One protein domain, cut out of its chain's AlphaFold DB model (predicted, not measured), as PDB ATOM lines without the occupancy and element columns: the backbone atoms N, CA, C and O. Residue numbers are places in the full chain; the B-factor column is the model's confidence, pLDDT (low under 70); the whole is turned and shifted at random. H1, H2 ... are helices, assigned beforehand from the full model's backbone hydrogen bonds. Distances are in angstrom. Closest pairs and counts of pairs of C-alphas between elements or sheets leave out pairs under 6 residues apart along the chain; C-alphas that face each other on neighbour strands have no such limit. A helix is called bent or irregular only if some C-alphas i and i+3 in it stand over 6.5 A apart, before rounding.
ATOM      1  N   GLU A 396      52.471  61.517 292.374       80.12
ATOM      2  CA  GLU A 396      53.206  62.788 292.384       80.12
ATOM      3  C   GLU A 396      53.973  63.032 291.072       80.12
ATOM      4  O   GLU A 396      54.274  64.172 290.733       80.12
ATOM      5  N   MET A 397      54.239  61.975 290.297       78.19
ATOM      6  CA  MET A 397      54.937  62.038 289.006       78.19
ATOM      7  C   MET A 397      53.975  62.219 287.821       78.19
ATOM      8  O   MET A 397      54.422  62.229 286.673       78.19
ATOM      9  N   LYS A 398      52.662  62.371 288.068       82.56
ATOM     10  CA  LYS A 398      51.632  62.483 287.023       82.56
ATOM     11  C   LYS A 398      51.935  63.595 286.022       82.56
ATOM     12  O   LYS A 398      51.949  63.340 284.821       82.56
ATOM     13  N   ASP A 399      52.195  64.804 286.510       82.69
ATOM     14  CA  ASP A 399      52.427  65.959 285.636       82.69
ATOM     15  C   ASP A 399      53.720  65.784 284.831       82.69
ATOM     16  O   ASP A 399      53.789  66.139 283.659       82.69
ATOM     17  N   GLN A 400      54.736  65.156 285.428       81.69
ATOM     18  CA  GLN A 400      55.985  64.841 284.744       81.69
ATOM     19  C   GLN A 400      55.786  63.809 283.626       81.69
ATOM     20  O   GLN A 400      56.334  63.986 282.541       81.69
ATOM     21  N   PHE A 401      54.981  62.770 283.859       84.44
ATOM     22  CA  PHE A 401      54.633  61.787 282.833       84.44
ATOM     23  C   PHE A 401      53.881  62.432 281.662       84.44
ATOM     24  O   PHE A 401      54.245  62.209 280.508       84.44
ATOM     25  N   VAL A 402      52.874  63.264 281.956       82.25
ATOM     26  CA  VAL A 402      52.097  63.988 280.935       82.25
ATOM     27  C   VAL A 402      53.014  64.882 280.102       82.25
ATOM     28  O   VAL A 402      53.027  64.754 278.880       82.25
ATOM     29  N   ASN A 403      53.867  65.683 280.749       83.00
ATOM     30  CA  ASN A 403      54.819  66.550 280.054       83.00
ATOM     31  C   ASN A 403      55.785  65.755 279.157       83.00
ATOM     32  O   ASN A 403      56.087  66.180 278.049       83.00
ATOM     33  N   MET A 404      56.248  64.574 279.589       81.69
ATOM     34  CA  MET A 404      57.136  63.726 278.779       81.69
ATOM     35  C   MET A 404      56.450  63.119 277.553       81.69
ATOM     36  O   MET A 404      57.103  62.899 276.532       81.69
ATOM     37  N   VAL A 405      55.156  62.809 277.647       81.69
ATOM     38  CA  VAL A 405      54.368  62.347 276.498       81.69
ATOM     39  C   VAL A 405      54.137  63.506 275.527       81.69
ATOM     40  O   VAL A 405      54.385  63.347 274.333       81.69
ATOM     41  N   GLU A 406      53.744  64.675 276.037       80.62
ATOM     42  CA  GLU A 406      53.487  65.878 275.231       80.62
ATOM     43  C   GLU A 406      54.751  66.416 274.535       80.62
ATOM     44  O   GLU A 406      54.675  66.848 273.385       80.62
ATOM     45  N   ASP A 407      55.927  66.309 275.166       79.69
ATOM     46  CA  ASP A 407      57.219  66.675 274.563       79.69
ATOM     47  C   ASP A 407      57.620  65.744 273.406       79.69
ATOM     48  O   ASP A 407      58.306  66.158 272.467       79.69
ATOM     49  N   LYS A 408      57.228  64.465 273.471       74.94
ATOM     50  CA  LYS A 408      57.594  63.454 272.466       74.94
ATOM     51  C   LYS A 408      56.635  63.413 271.285       74.94
ATOM     52  O   LYS A 408      57.040  62.986 270.201       74.94
ATOM     53  N   ILE A 409      55.379  63.817 271.472       74.25
ATOM     54  CA  ILE A 409      54.391  63.832 270.396       74.25
ATOM     55  C   ILE A 409      53.294  64.870 270.638       74.25
ATOM     56  O   ILE A 409      52.626  64.872 271.668       74.25
ATOM     57  N   SER A 410      53.057  65.725 269.641       76.38
ATOM     58  CA  SER A 410      51.893  66.609 269.658       76.38
ATOM     59  C   SER A 410      50.633  65.832 269.268       76.38
ATOM     60  O   SER A 410      50.662  64.948 268.403       76.38
ATOM     61  N   THR A 411      49.497  66.187 269.867       69.94
ATOM     62  CA  THR A 411      48.184  65.626 269.502       69.94
ATOM     63  C   THR A 411      47.888  65.817 268.014       69.94
ATOM     64  O   THR A 411      47.327  64.936 267.367       69.94
ATOM     65  N   GLU A 412      48.337  66.928 267.437       73.25
ATOM     66  CA  GLU A 412      48.141  67.261 266.030       73.25
ATOM     67  C   GLU A 412      48.954  66.363 265.080       73.25
ATOM     68  O   GLU A 412      48.468  65.988 264.011       73.25
ATOM     69  N   ASP A 413      50.156  65.936 265.478       74.06
ATOM     70  CA  ASP A 413      50.965  64.992 264.698       74.06
ATOM     71  C   ASP A 413      50.459  63.551 264.818       74.06
ATOM     72  O   ASP A 413      50.509  62.797 263.842       74.06
ATOM     73  N   LEU A 414      49.900  63.179 265.975       74.69
ATOM     74  CA  LEU A 414      49.217  61.898 266.159       74.69
ATOM     75  C   LEU A 414      47.988  61.797 265.243       74.69
ATOM     76  O   LEU A 414      47.829  60.812 264.520       74.69
ATOM     77  N   PHE A 415      47.159  62.846 265.215       74.38
ATOM     78  CA  PHE A 415      45.997  62.911 264.331       74.38
ATOM     79  C   PHE A 415      46.397  62.851 262.856       74.38
ATOM     80  O   PHE A 415      45.771  62.120 262.093       74.38
ATOM     81  N   LYS A 416      47.469  63.539 262.441       77.50
ATOM     82  CA  LYS A 416      47.985  63.431 261.064       77.50
ATOM     83  C   LYS A 416      48.414  62.007 260.722       77.50
ATOM     84  O   LYS A 416      48.075  61.535 259.643       77.50
ATOM     85  N   LYS A 417      49.118  61.306 261.617       73.00
ATOM     86  CA  LYS A 417      49.530  59.908 261.389       73.00
ATOM     87  C   LYS A 417      48.332  58.962 261.270       73.00
ATOM     88  O   LYS A 417      48.314  58.138 260.363       73.00
ATOM     89  N   LEU A 418      47.315  59.128 262.117       73.56
ATOM     90  CA  LEU A 418      46.073  58.346 262.056       73.56
ATOM     91  C   LEU A 418      45.268  58.618 260.781       73.56
ATOM     92  O   LEU A 418      44.731  57.693 260.177       73.56
ATOM     93  N   VAL A 419      45.207  59.877 260.341       74.06
ATOM     94  CA  VAL A 419      44.547  60.246 259.084       74.06
ATOM     95  C   VAL A 419      45.298  59.666 257.885       74.06
ATOM     96  O   VAL A 419      44.652  59.138 256.989       74.06
ATOM     97  N   THR A 420      46.634  59.685 257.879       71.75
ATOM     98  CA  THR A 420      47.436  59.059 256.814       71.75
ATOM     99  C   THR A 420      47.208  57.547 256.746       71.75
ATOM    100  O   THR A 420      46.969  57.030 255.658       71.75
ATOM    101  N   LEU A 421      47.176  56.857 257.892       70.00
ATOM    102  CA  LEU A 421      46.853  55.425 257.961       70.00
ATOM    103  C   LEU A 421      45.435  55.125 257.442       70.00
ATOM    104  O   LEU A 421      45.218  54.118 256.788       70.00
ATOM    105  N   ASN A 422      44.466  56.012 257.675       65.88
ATOM    106  CA  ASN A 422      43.082  55.817 257.227       65.88
ATOM    107  C   ASN A 422      42.847  56.172 255.740       65.88
ATOM    108  O   ASN A 422      41.813  55.826 255.173       65.88
ATOM    109  N   VAL A 423      43.769  56.903 255.101       61.28
ATOM    110  CA  VAL A 423      43.647  57.342 253.696       61.28
ATOM    111  C   VAL A 423      44.253  56.326 252.720       61.28
ATOM    112  O   VAL A 423      43.858  56.289 251.554       61.28
ATOM    113  N   GLU A 424      45.160  55.461 253.176       59.75
ATOM    114  CA  GLU A 424      45.701  54.370 252.364       59.75
ATOM    115  C   GLU A 424      44.724  53.183 252.360       59.75
ATOM    116  O   GLU A 424      44.574  52.456 253.340       59.75
ATOM    117  N   SER A 425      44.023  52.999 251.233       53.84
ATOM    118  CA  SER A 425      42.944  52.012 251.058       53.84
ATOM    119  C   SER A 425      43.389  50.542 251.065       53.84
ATOM    120  O   SER A 425      42.539  49.665 250.944       53.84
ATOM    121  N   ASP A 426      44.688  50.284 251.217       59.00
ATOM    122  CA  ASP A 426      45.290  48.963 251.426       59.00
ATOM    123  C   ASP A 426      46.186  49.011 252.675       59.00
ATOM    124  O   ASP A 426      47.381  48.733 252.616       59.00
ATOM    125  N   THR A 427      45.635  49.426 253.818       59.53
ATOM    126  CA  THR A 427      46.372  49.434 255.088       59.53
ATOM    127  C   THR A 427      46.704  48.000 255.502       59.53
ATOM    128  O   THR A 427      45.822  47.201 255.823       59.53
ATOM    129  N   PHE A 428      47.989  47.649 255.468       65.75
ATOM    130  CA  PHE A 428      48.484  46.321 255.816       65.75
ATOM    131  C   PHE A 428      48.685  46.209 257.336       65.75
ATOM    132  O   PHE A 428      49.123  47.154 257.988       65.75
ATOM    133  N   GLN A 429      48.400  45.034 257.911       71.69
ATOM    134  CA  GLN A 429      48.583  44.742 259.346       71.69
ATOM    135  C   GLN A 429      49.951  45.216 259.911       71.69
ATOM    136  O   GLN A 429      49.947  45.845 260.964       71.69
ATOM    137  N   PRO A 430      51.091  45.045 259.205       75.00
ATOM    138  CA  PRO A 430      52.381  45.624 259.598       75.00
ATOM    139  C   PRO A 430      52.401  47.135 259.862       75.00
ATOM    140  O   PRO A 430      53.146  47.580 260.728       75.00
ATOM    141  N   ASP A 431      51.629  47.940 259.134       73.44
ATOM    142  CA  ASP A 431      51.628  49.399 259.305       73.44
ATOM    143  C   ASP A 431      50.849  49.810 260.558       73.44
ATOM    144  O   ASP A 431      51.236  50.748 261.260       73.44
ATOM    145  N   ILE A 432      49.800  49.047 260.883       75.69
ATOM    146  CA  ILE A 432      49.070  49.154 262.151       75.69
ATOM    147  C   ILE A 432      49.981  48.726 263.304       75.69
ATOM    148  O   ILE A 432      50.108  49.467 264.276       75.69
ATOM    149  N   ASP A 433      50.661  47.585 263.176       77.62
ATOM    150  CA  ASP A 433      51.575  47.069 264.199       77.62
ATOM    151  C   ASP A 433      52.729  48.057 264.456       77.62
ATOM    152  O   ASP A 433      52.993  48.413 265.601       77.62
ATOM    153  N   ASN A 434      53.336  48.617 263.403       78.94
ATOM    154  CA  ASN A 434      54.384  49.639 263.518       78.94
ATOM    155  C   ASN A 434      53.891  50.919 264.211       78.94
ATOM    156  O   ASN A 434      54.637  51.550 264.965       78.94
ATOM    157  N   PHE A 435      52.648  51.333 263.951       81.19
ATOM    158  CA  PHE A 435      52.052  52.482 264.627       81.19
ATOM    159  C   PHE A 435      51.808  52.194 266.113       81.19
ATOM    160  O   PHE A 435      52.135  53.033 266.955       81.19
ATOM    161  N   VAL A 436      51.276  51.011 266.430       77.44
ATOM    162  CA  VAL A 436      51.044  50.547 267.803       77.44
ATOM    163  C   VAL A 436      52.362  50.443 268.570       77.44
ATOM    164  O   VAL A 436      52.449  50.961 269.679       77.44
ATOM    165  N   ASP A 437      53.408  49.872 267.975       80.94
ATOM    166  CA  ASP A 437      54.736  49.754 268.584       80.94
ATOM    167  C   ASP A 437      55.374  51.122 268.833       80.94
ATOM    168  O   ASP A 437      55.893  51.390 269.920       80.94
ATOM    169  N   PHE A 438      55.285  52.031 267.858       81.56
ATOM    170  CA  PHE A 438      55.746  53.406 268.022       81.56
ATOM    171  C   PHE A 438      54.999  54.116 269.158       81.56
ATOM    172  O   PHE A 438      55.632  54.743 270.009       81.56
ATOM    173  N   PHE A 439      53.671  53.994 269.212       80.56
ATOM    174  CA  PHE A 439      52.866  54.596 270.269       80.56
ATOM    175  C   PHE A 439      53.206  54.000 271.641       80.56
ATOM    176  O   PHE A 439      53.506  54.741 272.574       80.56
ATOM    177  N   ASN A 440      53.269  52.671 271.747       81.06
ATOM    178  CA  ASN A 440      53.637  51.969 272.973       81.06
ATOM    179  C   ASN A 440      55.028  52.383 273.464       81.06
ATOM    180  O   ASN A 440      55.196  52.610 274.660       81.06
ATOM    181  N   SER A 441      56.007  52.556 272.567       82.62
ATOM    182  CA  SER A 441      57.359  52.989 272.951       82.62
ATOM    183  C   SER A 441      57.370  54.351 273.655       82.62
ATOM    184  O   SER A 441      58.062  54.515 274.655       82.62
ATOM    185  N   ILE A 442      56.525  55.301 273.231       81.25
ATOM    186  CA  ILE A 442      56.408  56.615 273.881       81.25
ATOM    187  C   ILE A 442      55.893  56.465 275.315       81.25
ATOM    188  O   ILE A 442      56.474  57.047 276.231       81.25
ATOM    189  N   PHE A 443      54.837  55.674 275.523       80.38
ATOM    190  CA  PHE A 443      54.255  55.455 276.850       80.38
ATOM    191  C   PHE A 443      55.195  54.674 277.766       80.38
ATOM    192  O   PHE A 443      55.351  55.046 278.927       80.38
ATOM    193  N   ILE A 444      55.855  53.638 277.245       79.56
ATOM    194  CA  ILE A 444      56.807  52.809 277.992       79.56
ATOM    195  C   ILE A 444      58.036  53.631 278.394       79.56
ATOM    196  O   ILE A 444      58.415  53.627 279.563       79.56
ATOM    197  N   ASP A 445      58.623  54.405 277.479       79.69
ATOM    198  CA  ASP A 445      59.785  55.246 277.786       79.69
ATOM    199  C   ASP A 445      59.443  56.370 278.772       79.69
ATOM    200  O   ASP A 445      60.258  56.736 279.621       79.69
ATOM    201  N   SER A 446      58.248  56.956 278.658       81.19
ATOM    202  CA  SER A 446      57.777  57.958 279.620       81.19
ATOM    203  C   SER A 446      57.482  57.319 280.981       81.19
ATOM    204  O   SER A 446      57.806  57.901 282.013       81.19
ATOM    205  N   ALA A 447      56.974  56.084 281.005       76.81
ATOM    206  CA  ALA A 447      56.750  55.319 282.227       76.81
ATOM    207  C   ALA A 447      58.072  54.929 282.912       76.81
ATOM    208  O   ALA A 447      58.210  55.111 284.116       76.81
ATOM    209  N   HIS A 448      59.100  54.496 282.182       75.69
ATOM    210  CA  HIS A 448      60.391  54.121 282.778       75.69
ATOM    211  C   HIS A 448      61.035  55.215 283.653       75.69
ATOM    212  O   HIS A 448      61.849  54.896 284.514       75.69
ATOM    213  N   ASN A 449      60.658  56.485 283.471       64.75
ATOM    214  CA  ASN A 449      61.149  57.616 284.262       64.75
ATOM    215  C   ASN A 449      60.238  58.012 285.445       64.75
ATOM    216  O   ASN A 449      60.623  58.852 286.257       64.75
ATOM    217  N   CYS A 450      59.038  57.432 285.547       67.19
ATOM    218  CA  CYS A 450      58.007  57.766 286.542       67.19
ATOM    219  C   CYS A 450      57.668  56.598 287.487       67.19
ATOM    220  O   CYS A 450      56.865  56.745 288.410       67.19
TER     221      CYS A 450
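AT A GLANCE: This is residues 396 to 450 of the 452 residues of an uncharacterized protein of Mytilus galloprovincialis (UniProt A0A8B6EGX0). A long helix, H3, makes one side of a narrow rod, and two shorter helices, H1 and then H2, follow one another along the other side, running opposite ways to it. The turn between H2 and H3 sticks out at one end with residues 422 to 430, while near the other end H1 packs on H3; between H2 and H3 the contacts are few. The printed part has 55 residues with three named helices, in the order H1, H2, H3, and no named strand: all helix. It is loose, with a radius of gyration of the C-alphas of 13.3 A, and spans 44 by 20 by 12 A.

HOW THE PARTS SIT: H3, residues 429 to 448, touches H1, residues 396 to 408, with residues 442 to 447 alone; their closest C-alphas are those of Met 404 and Ser 446, 5.9 A apart. The two run opposite ways at a steep tilt of 41 degrees. H2, residues 411 to 423, is close to H3 but not clearly touching, the closest C-alphas being those of Leu 421 and Asp 431, 7.8 A apart. These two run opposite ways at a shallow tilt of 16 degrees. H1 and H2 meet only through their link. In H2 and H3 every O i to N i+4 pair is within hydrogen-bond range; in H1, 8 of 9 are.

IN THESE COORDINATES: H3 is 27.9 A long from first to last C-alpha, from C-alpha 429 at (48.583, 44.742, 259.346) to C-alpha 448 at (60.391, 54.121, 282.778). H1 is 20.4 A long and begins at C-alpha 396, (53.206, 62.788, 292.384); it is irregular, with C-alphas 396 and 399 7.5 A apart. H2 is 18.4 A long.

THE WHOLE: The C-alphas farthest apart, of Glu 396 and Asp 426, are 43.9 A apart. The printed part has no cut, and both links are tight. Mean pLDDT of the printed part is 75.3; residue 411, residues 422 to 428 and residues 449 to 450 are under 70.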